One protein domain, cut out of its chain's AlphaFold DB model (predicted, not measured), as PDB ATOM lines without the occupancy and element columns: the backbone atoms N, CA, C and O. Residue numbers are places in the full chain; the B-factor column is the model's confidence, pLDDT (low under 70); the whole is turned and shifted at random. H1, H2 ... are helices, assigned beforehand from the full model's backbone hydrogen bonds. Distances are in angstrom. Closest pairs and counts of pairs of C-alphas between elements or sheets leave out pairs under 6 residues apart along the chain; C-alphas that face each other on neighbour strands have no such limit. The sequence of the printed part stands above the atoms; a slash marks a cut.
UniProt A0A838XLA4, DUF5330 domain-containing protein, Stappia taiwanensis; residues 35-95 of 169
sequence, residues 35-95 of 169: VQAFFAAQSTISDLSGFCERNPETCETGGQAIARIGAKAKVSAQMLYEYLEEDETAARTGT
ATOM      1  N   VAL A  35      -0.492  51.573  25.153       84.38
ATOM      2  CA  VAL A  35       0.892  51.125  25.327       84.38
ATOM      3  C   VAL A  35       1.072  50.345  26.636       84.38
ATOM      4  O   VAL A  35       1.702  49.292  26.647       84.38
ATOM      5  N   GLN A  36       0.487  50.812  27.740       82.50
ATOM      6  CA  GLN A  36       0.540  50.119  29.031       82.50
ATOM      7  C   GLN A  36      -0.269  48.814  29.013       82.50
ATOM      8  O   GLN A  36       0.199  47.801  29.533       82.50
ATOM      9  N   ALA A  37      -1.441  48.810  28.372       83.38
ATOM     10  CA  ALA A  37      -2.227  47.598  28.156       83.38
ATOM     11  C   ALA A  37      -1.457  46.571  27.313       83.38
ATOM     12  O   ALA A  37      -1.451  45.383  27.638       83.38
ATOM     13  N   PHE A  38      -0.748  47.026  26.277       88.00
ATOM     14  CA  PHE A  38       0.103  46.168  25.457       88.00
ATOM     15  C   PHE A  38       1.230  45.524  26.274       88.00
ATOM     16  O   PHE A  38       1.424  44.310  26.203       88.00
ATOM     17  N   PHE A  39       1.932  46.297  27.108       89.56
ATOM     18  CA  PHE A  39       2.974  45.745  27.978       89.56
ATOM     19  C   PHE A  39       2.424  44.744  29.008       89.56
ATOM     20  O   PHE A  39       3.055  43.713  29.242       89.56
ATOM     21  N   ALA A  40       1.239  44.993  29.574       86.00
ATOM     22  CA  ALA A  40       0.582  44.064  30.501       86.00
ATOM     23  C   ALA A  40       0.099  42.768  29.816       86.00
ATOM     24  O   ALA A  40       0.189  41.669  30.371       86.00
ATOM     25  N   ALA A  41      -0.385  42.863  28.578       86.19
ATOM     26  CA  ALA A  41      -0.701  41.683  27.782       86.19
ATOM     27  C   ALA A  41       0.569  40.868  27.492       86.19
ATOM     28  O   ALA A  41       0.574  39.647  27.655       86.19
ATOM     29  N   GLN A  42       1.669  41.540  27.142       88.94
ATOM     30  CA  GLN A  42       2.940  40.877  26.866       88.94
ATOM     31  C   GLN A  42       3.508  40.161  28.100       88.94
ATOM     32  O   GLN A  42       4.018  39.046  27.968       88.94
ATOM     33  N   SER A  43       3.378  40.743  29.299       89.06
ATOM     34  CA  SER A  43       3.786  40.058  30.535       89.06
ATOM     35  C   SER A  43       2.950  38.800  30.780       89.06
ATOM     36  O   SER A  43       3.499  37.755  31.112       89.06
ATOM     37  N   THR A  44       1.646  38.857  30.508       89.75
ATOM     38  CA  THR A  44       0.754  37.690  30.617       89.75
ATOM     39  C   THR A  44       1.140  36.578  29.633       89.75
ATOM     40  O   THR A  44       1.110  35.399  29.980       89.75
ATOM     41  N   ILE A  45       1.544  36.931  28.407       90.31
ATOM     42  CA  ILE A  45       2.040  35.959  27.416       90.31
ATOM     43  C   ILE A  45       3.330  35.292  27.914       90.31
ATOM     44  O   ILE A  45       3.498  34.081  27.752       90.31
ATOM     45  N   SER A  46       4.215  36.055  28.561       88.88
ATOM     46  CA  SER A  46       5.416  35.504  29.192       88.88
ATOM     47  C   SER A  46       5.064  34.481  30.279       88.88
ATOM     48  O   SER A  46       5.673  33.414  30.323       88.88
ATOM     49  N   ASP A  47       4.046  34.739  31.100       87.62
ATOM     50  CA  ASP A  47       3.596  33.786  32.126       87.62
ATOM     51  C   ASP A  47       2.960  32.526  31.517       87.62
ATOM     52  O   ASP A  47       3.185  31.408  31.996       87.62
ATOM     53  N   LEU A  48       2.221  32.683  30.412       89.00
ATOM     54  CA  LEU A  48       1.672  31.561  29.650       89.00
ATOM     55  C   LEU A  48       2.768  30.640  29.113       89.00
ATOM     56  O   LEU A  48       2.581  29.426  29.121       89.00
ATOM     57  N   SER A  49       3.910  31.186  28.686       89.25
ATOM     58  CA  SER A  49       5.023  30.362  28.196       89.25
ATOM     59  C   SER A  49       5.498  29.362  29.260       89.25
ATOM     60  O   SER A  49       5.618  28.169  28.981       89.25
ATOM     61  N   GLY A  50       5.617  29.803  30.518       91.75
ATOM     62  CA  GLY A  50       5.964  28.930  31.639       91.75
ATOM     63  C   GLY A  50       4.869  27.917  31.996       91.75
ATOM     64  O   GLY A  50       5.173  26.845  32.517       91.75
ATOM     65  N   PHE A  51       3.596  28.223  31.727       89.44
ATOM     66  CA  PHE A  51       2.498  27.259  31.860       89.44
ATOM     67  C   PHE A  51       2.538  26.190  30.758       89.44
ATOM     68  O   PHE A  51       2.357  25.009  31.064       89.44
ATOM     69  N   CYS A  52       2.827  26.584  29.516       91.62
ATOM     70  CA  CYS A  52       2.950  25.668  28.382       91.62
ATOM     71  C   CYS A  52       4.121  24.696  28.534       91.62
ATOM     72  O   CYS A  52       3.967  23.525  28.201       91.62
ATOM     73  N   GLU A  53       5.248  25.143  29.098       93.56
ATOM     74  CA  GLU A  53       6.389  24.267  29.408       93.56
ATOM     75  C   GLU A  53       5.987  23.120  30.356       93.56
ATOM     76  O   GLU A  53       6.506  22.010  30.269       93.56
ATOM     77  N   ARG A  54       5.039  23.380  31.270       93.94
ATOM     78  CA  ARG A  54       4.563  22.402  32.260       93.94
ATOM     79  C   ARG A  54       3.402  21.537  31.773       93.94
ATOM     80  O   ARG A  54       3.247  20.437  32.288       93.94
ATOM     81  N   ASN A  55       2.586  22.026  30.840       92.12
ATOM     82  CA  ASN A  55       1.396  21.328  30.333       92.12
ATOM     83  C   ASN A  55       1.294  21.488  28.803       92.12
ATOM     84  O   ASN A  55       0.483  22.290  28.313       92.12
ATOM     85  N   PRO A  56       2.120  20.759  28.033       91.25
ATOM     86  CA  PRO A  56       2.207  20.932  26.586       91.25
ATOM     87  C   PRO A  56       0.906  20.558  25.861       91.25
ATOM     88  O   PRO A  56       0.514  21.267  24.930       91.25
ATOM     89  N   GLU A  57       0.169  19.532  26.312       93.62
ATOM     90  CA  GLU A  57      -1.075  19.126  25.636       93.62
ATOM     91  C   GLU A  57      -2.180  20.195  25.713       93.62
ATOM     92  O   GLU A  57      -2.992  20.347  24.790       93.62
ATOM     93  N   THR A  58      -2.183  20.987  26.791       92.31
ATOM     94  CA  THR A  58      -3.153  22.071  26.985       92.31
ATOM     95  C   THR A  58      -2.881  23.224  26.023       92.31
ATOM     96  O   THR A  58      -3.819  23.763  25.428       92.31
ATOM     97  N   CYS A  59      -1.612  23.586  25.822       91.44
ATOM     98  CA  CYS A  59      -1.257  24.655  24.890       91.44
ATOM     99  C   CYS A  59      -1.427  24.246  23.423       91.44
ATOM    100  O   CYS A  59      -1.826  25.087  22.619       91.44
ATOM    101  N   GLU A  60      -1.227  22.977  23.065       94.62
ATOM    102  CA  GLU A  60      -1.494  22.504  21.700       94.62
ATOM    103  C   GLU A  60      -2.993  22.536  21.368       94.62
ATOM    104  O   GLU A  60      -3.407  23.118  20.360       94.62
ATOM    105  N   THR A  61      -3.828  22.005  22.263       94.19
ATOM    106  CA  THR A  61      -5.290  22.033  22.094       94.19
ATOM    107  C   THR A  61      -5.824  23.471  22.115       94.19
ATOM    108  O   THR A  61      -6.632  23.863  21.266       94.19
ATOM    109  N   GLY A  62      -5.335  24.290  23.051       88.88
ATOM    110  CA  GLY A  62      -5.690  25.705  23.157       88.88
ATOM    111  C   GLY A  62      -5.263  26.517  21.934       88.88
ATOM    112  O   GLY A  62      -6.046  27.323  21.428       88.88
ATOM    113  N   GLY A  63      -4.068  26.261  21.397       93.00
ATOM    114  CA  GLY A  63      -3.551  26.914  20.195       93.00
ATOM    115  C   GLY A  63      -4.428  26.659  18.968       93.00
ATOM    116  O   GLY A  63      -4.744  27.595  18.232       93.00
ATOM    117  N   GLN A  64      -4.913  25.428  18.786       94.25
ATOM    118  CA  GLN A  64      -5.849  25.105  17.702       94.25
ATOM    119  C   GLN A  64      -7.193  25.833  17.853       94.25
ATOM    120  O   GLN A  64      -7.758  26.307  16.860       94.25
ATOM    121  N   ALA A  65      -7.707  25.952  19.080       94.00
ATOM    122  CA  ALA A  65      -8.938  26.689  19.353       94.00
ATOM    123  C   ALA A  65      -8.770  28.192  19.070       94.00
ATOM    124  O   ALA A  65      -9.569  28.783  18.335       94.00
ATOM    125  N   ILE A  66      -7.693  28.796  19.583       94.25
ATOM    126  CA  ILE A  66      -7.378  30.213  19.378       94.25
ATOM    127  C   ILE A  66      -7.156  30.513  17.893       94.25
ATOM    128  O   ILE A  66      -7.667  31.519  17.410       94.25
ATOM    129  N   ALA A  67      -6.488  29.640  17.132       94.44
ATOM    130  CA  ALA A  67      -6.272  29.843  15.697       94.44
ATOM    131  C   ALA A  67      -7.591  29.980  14.913       94.44
ATOM    132  O   ALA A  67      -7.728  30.859  14.057       94.44
ATOM    133  N   ARG A  68      -8.602  29.159  15.236       94.50
ATOM    134  CA  ARG A  68      -9.931  29.243  14.602       94.50
ATOM    135  C   ARG A  68     -10.661  30.532  14.966       94.50
ATOM    136  O   ARG A  68     -11.317  31.125  14.109       94.50
ATOM    137  N   ILE A  69     -10.551  30.961  16.221       93.38
ATOM    138  CA  ILE A  69     -11.148  32.214  16.691       93.38
ATOM    139  C   ILE A  69     -10.444  33.406  16.033       93.38
ATOM    140  O   ILE A  69     -11.114  34.291  15.510       93.38
ATOM    141  N   GLY A  70      -9.112  33.395  15.969       93.31
ATOM    142  CA  GLY A  70      -8.297  34.454  15.374       93.31
ATOM    143  C   GLY A  70      -8.589  34.677  13.891       93.31
ATOM    144  O   GLY A  70      -8.700  35.822  13.452       93.31
ATOM    145  N   ALA A  71      -8.806  33.602  13.127       95.19
ATOM    146  CA  ALA A  71      -9.210  33.713  11.724       95.19
ATOM    147  C   ALA A  71     -10.533  34.486  11.563       95.19
ATOM    148  O   ALA A  71     -10.645  35.341  10.686       95.19
ATOM    149  N   LYS A  72     -11.514  34.237  12.442       92.38
ATOM    150  CA  LYS A  72     -12.784  34.979  12.456       92.38
ATOM    151  C   LYS A  72     -12.610  36.408  12.969       92.38
ATOM    152  O   LYS A  72     -13.176  37.325  12.385       92.38
ATOM    153  N   ALA A  73     -11.793  36.597  14.005       94.19
ATOM    154  CA  ALA A  73     -11.515  37.900  14.600       94.19
ATOM    155  C   ALA A  73     -10.884  38.880  13.596       94.19
ATOM    156  O   ALA A  73     -11.207  40.066  13.593       94.19
ATOM    157  N   LYS A  74     -10.021  38.388  12.696       92.50
ATOM    158  CA  LYS A  74      -9.439  39.204  11.622       92.50
ATOM    159  C   LYS A  74     -10.506  39.736  10.663       92.50
ATOM    160  O   LYS A  74     -10.480  40.914  10.325       92.50
ATOM    161  N   VAL A  75     -11.438  38.877  10.254       94.75
ATOM    162  CA  VAL A  75     -12.544  39.265   9.365       94.75
ATOM    163  C   VAL A  75     -13.472  40.258  10.069       94.75
ATOM    164  O   VAL A  75     -13.833  41.269   9.478       94.75
ATOM    165  N   SER A  76     -13.798  40.034  11.348       90.00
ATOM    166  CA  SER A  76     -14.628  40.982  12.105       90.00
ATOM    167  C   SER A  76     -13.946  42.333  12.316       90.00
ATOM    168  O   SER A  76     -14.622  43.355  12.291       90.00
ATOM    169  N   ALA A  77     -12.621  42.354  12.502       93.81
ATOM    170  CA  ALA A  77     -11.878  43.605  12.617       93.81
ATOM    171  C   ALA A  77     -11.969  44.414  11.316       93.81
ATOM    172  O   ALA A  77     -12.267  45.599  11.370       93.81
ATOM    173  N   GLN A  78     -11.784  43.771  10.158       92.81
ATOM    174  CA  GLN A  78     -11.911  44.427   8.848       92.81
ATOM    175  C   GLN A  78     -13.307  45.026   8.641       92.81
ATOM    176  O   GLN A  78     -13.408  46.202   8.314       92.81
ATOM    177  N   MET A  79     -14.365  44.262   8.932       90.62
ATOM    178  CA  MET A  79     -15.745  44.754   8.826       90.62
ATOM    179  C   MET A  79     -16.013  45.959   9.734       90.62
ATOM    180  O   MET A  79     -16.702  46.893   9.337       90.62
ATOM    181  N   LEU A  80     -15.469  45.958  10.955       91.81
ATOM    182  CA  LEU A  80     -15.642  47.085  11.870       91.81
ATOM    183  C   LEU A  80     -14.891  48.333  11.387       91.81
ATOM    184  O   LEU A  80     -15.408  49.435  11.533       91.81
ATOM    185  N   TYR A  81     -13.700  48.173  10.803       88.75
ATOM    186  CA  TYR A  81     -12.962  49.293  10.215       88.75
ATOM    187  C   TYR A  81     -13.714  49.918   9.039       88.75
ATOM    188  O   TYR A  81     -13.826  51.139   8.991       88.75
ATOM    189  N   GLU A  82     -14.271  49.094   8.146       88.38
ATOM    190  CA  GLU A  82     -15.091  49.564   7.021       88.38
ATOM    191  C   GLU A  82     -16.322  50.340   7.520       88.38
ATOM    192  O   GLU A  82     -16.587  51.444   7.050       88.38
ATOM    193  N   TYR A  83     -17.011  49.831   8.546       85.50
ATOM    194  CA  TYR A  83     -18.175  50.501   9.138       85.50
ATOM    195  C   TYR A  83     -17.829  51.856   9.782       85.50
ATOM    196  O   TYR A  83     -18.567  52.825   9.633       85.50
ATOM    197  N   LEU A  84     -16.692  51.951  10.479       84.19
ATOM    198  CA  LEU A  84     -16.238  53.209  11.087       84.19
ATOM    199  C   LEU A  84     -15.863  54.260  10.030       84.19
ATOM    200  O   LEU A  84     -16.091  55.452  10.236       84.19
ATOM    201  N   GLU A  85     -15.300  53.831   8.900       78.62
ATOM    202  CA  GLU A  85     -14.982  54.719   7.780       78.62
ATOM    203  C   GLU A  85     -16.257  55.204   7.062       78.62
ATOM    204  O   GLU A  85     -16.363  56.383   6.712       78.62
ATOM    205  N   GLU A  86     -17.268  54.339   6.920       70.00
ATOM    206  CA  GLU A  86     -18.596  54.713   6.418       70.00
ATOM    207  C   GLU A  86     -19.309  55.704   7.352       70.00
ATOM    208  O   GLU A  86     -19.821  56.722   6.875       70.00
ATOM    209  N   ASP A  87     -19.287  55.481   8.669       63.94
ATOM    210  CA  ASP A  87     -19.912  56.367   9.660       63.94
ATOM    211  C   ASP A  87     -19.291  57.774   9.667       63.94
ATOM    212  O   ASP A  87     -20.024  58.760   9.755       63.94
ATOM    213  N   GLU A  88     -17.974  57.916   9.485       60.12
ATOM    214  CA  GLU A  88     -17.320  59.228   9.322       60.12
ATOM    215  C   GLU A  88     -17.868  60.005   8.104       60.12
ATOM    216  O   GLU A  88     -18.019  61.234   8.144       60.12
ATOM    217  N   THR A  89     -18.220  59.304   7.018       58.56
ATOM    218  CA  THR A  89     -18.821  59.915   5.817       58.56
ATOM    219  C   THR A  89     -20.334  60.146   5.946       58.56
ATOM    220  O   THR A  89     -20.842  61.188   5.512       58.56
ATOM    221  N   ALA A  90     -21.066  59.238   6.598       57.94
ATOM    222  CA  ALA A  90     -22.504  59.340   6.844       57.94
ATOM    223  C   ALA A  90     -22.840  60.401   7.908       57.94
ATOM    224  O   ALA A  90     -23.784  61.180   7.728       57.94
ATOM    225  N   ALA A  91     -22.029  60.517   8.964       56.72
ATOM    226  CA  ALA A  91     -22.144  61.558   9.987       56.72
ATOM    227  C   ALA A  91     -21.959  62.964   9.398       56.72
ATOM    228  O   ALA A  91     -22.615  63.910   9.836       56.72
ATOM    229  N   ARG A  92     -21.134  63.101   8.349       57.47
ATOM    230  CA  ARG A  92     -20.974  64.352   7.589       57.47
ATOM    231  C   ARG A  92     -22.148  64.670   6.659       57.47
ATOM    232  O   ARG A  92     -22.324  65.834   6.306       57.47
ATOM    233  N   THR A  93     -22.951  63.673   6.278       60.84
ATOM    234  CA  THR A  93     -23.996  63.808   5.242       60.84
ATOM    235  C   THR A  93     -25.426  63.791   5.811       60.84
ATOM    236  O   THR A  93     -26.375  64.099   5.096       60.84
ATOM    237  N   GLY A  94     -25.608  63.515   7.109       56.28
ATOM    238  CA  GLY A  94     -26.861  63.783   7.829       56.28
ATOM    239  C   GLY A  94     -28.087  63.018   7.316       56.28
ATOM    240  O   GLY A  94     -29.158  63.607   7.186       56.28
ATOM    241  N   THR A  95     -27.946  61.726   7.005       63.25
ATOM    242  CA  THR A  95     -29.026  60.912   6.405       63.25
ATOM    243  C   THR A  95     -29.776  60.012   7.395       63.25
ATOM    244  O   THR A  95     -30.832  59.490   7.048       63.25
TER     245      THR A  95
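AT A GLANCE: This is residues 35 to 95 of the 169 residues of the protein "DUF5330 domain-containing protein" of Stappia taiwanensis (UniProt A0A838XLA4). One long, gently kinked helix, H2, and a shorter helix, H1, make an open, lopsided V; they are joined at its corner by Asn 55, and most of both arms stands free with an empty gap between them. H2 makes the long axis and reaches far beyond the open end of H1. The printed part has 61 residues with two named helices, H1 then H2 along the chain, and no named strand; the class is all helix. The whole is extended, with a radius of gyration of the C-alphas of 18.4 A and spans of 57 by 27 by 10 A.

IN THESE COORDINATES: H2, residues 56 to 93, measures 54.6 A from C-alpha 56 at (2.207, 20.932, 26.586) to C-alpha 93 at (-23.996, 63.808, 5.242). It has a kink of 29 degrees near residue 67. H1, residues 35 to 54, measures 29.8 A and begins with C-alpha 35 at (0.892, 51.125, 25.327).

HOW THE PARTS SIT: H2 and H1 are close but not clearly touching, with 2 pairs of C-alphas within 8 A. Their closest C-alphas, those of Cys 52 and Cys 59, are 5.6 A apart. Their lines stand at a shallow tilt of 19 degrees and run opposite ways, with the centres 21.0 A apart. Residues 35 to 47 of H1 and residues 61 to 93 of H2 stand free. Of the O i to N i+4 pairs, 31 of 34 in H2 and 14 of 16 in H1 are within hydrogen-bond range.

THE WHOLE: The two C-alphas farthest apart, those of Arg 54 and Gly 94, are 57.4 A apart. The printed part has no cut, and the link from H1 to H2 is tight. The mean pLDDT of the printed part is 85.6; residues 87 to 95 are under 70.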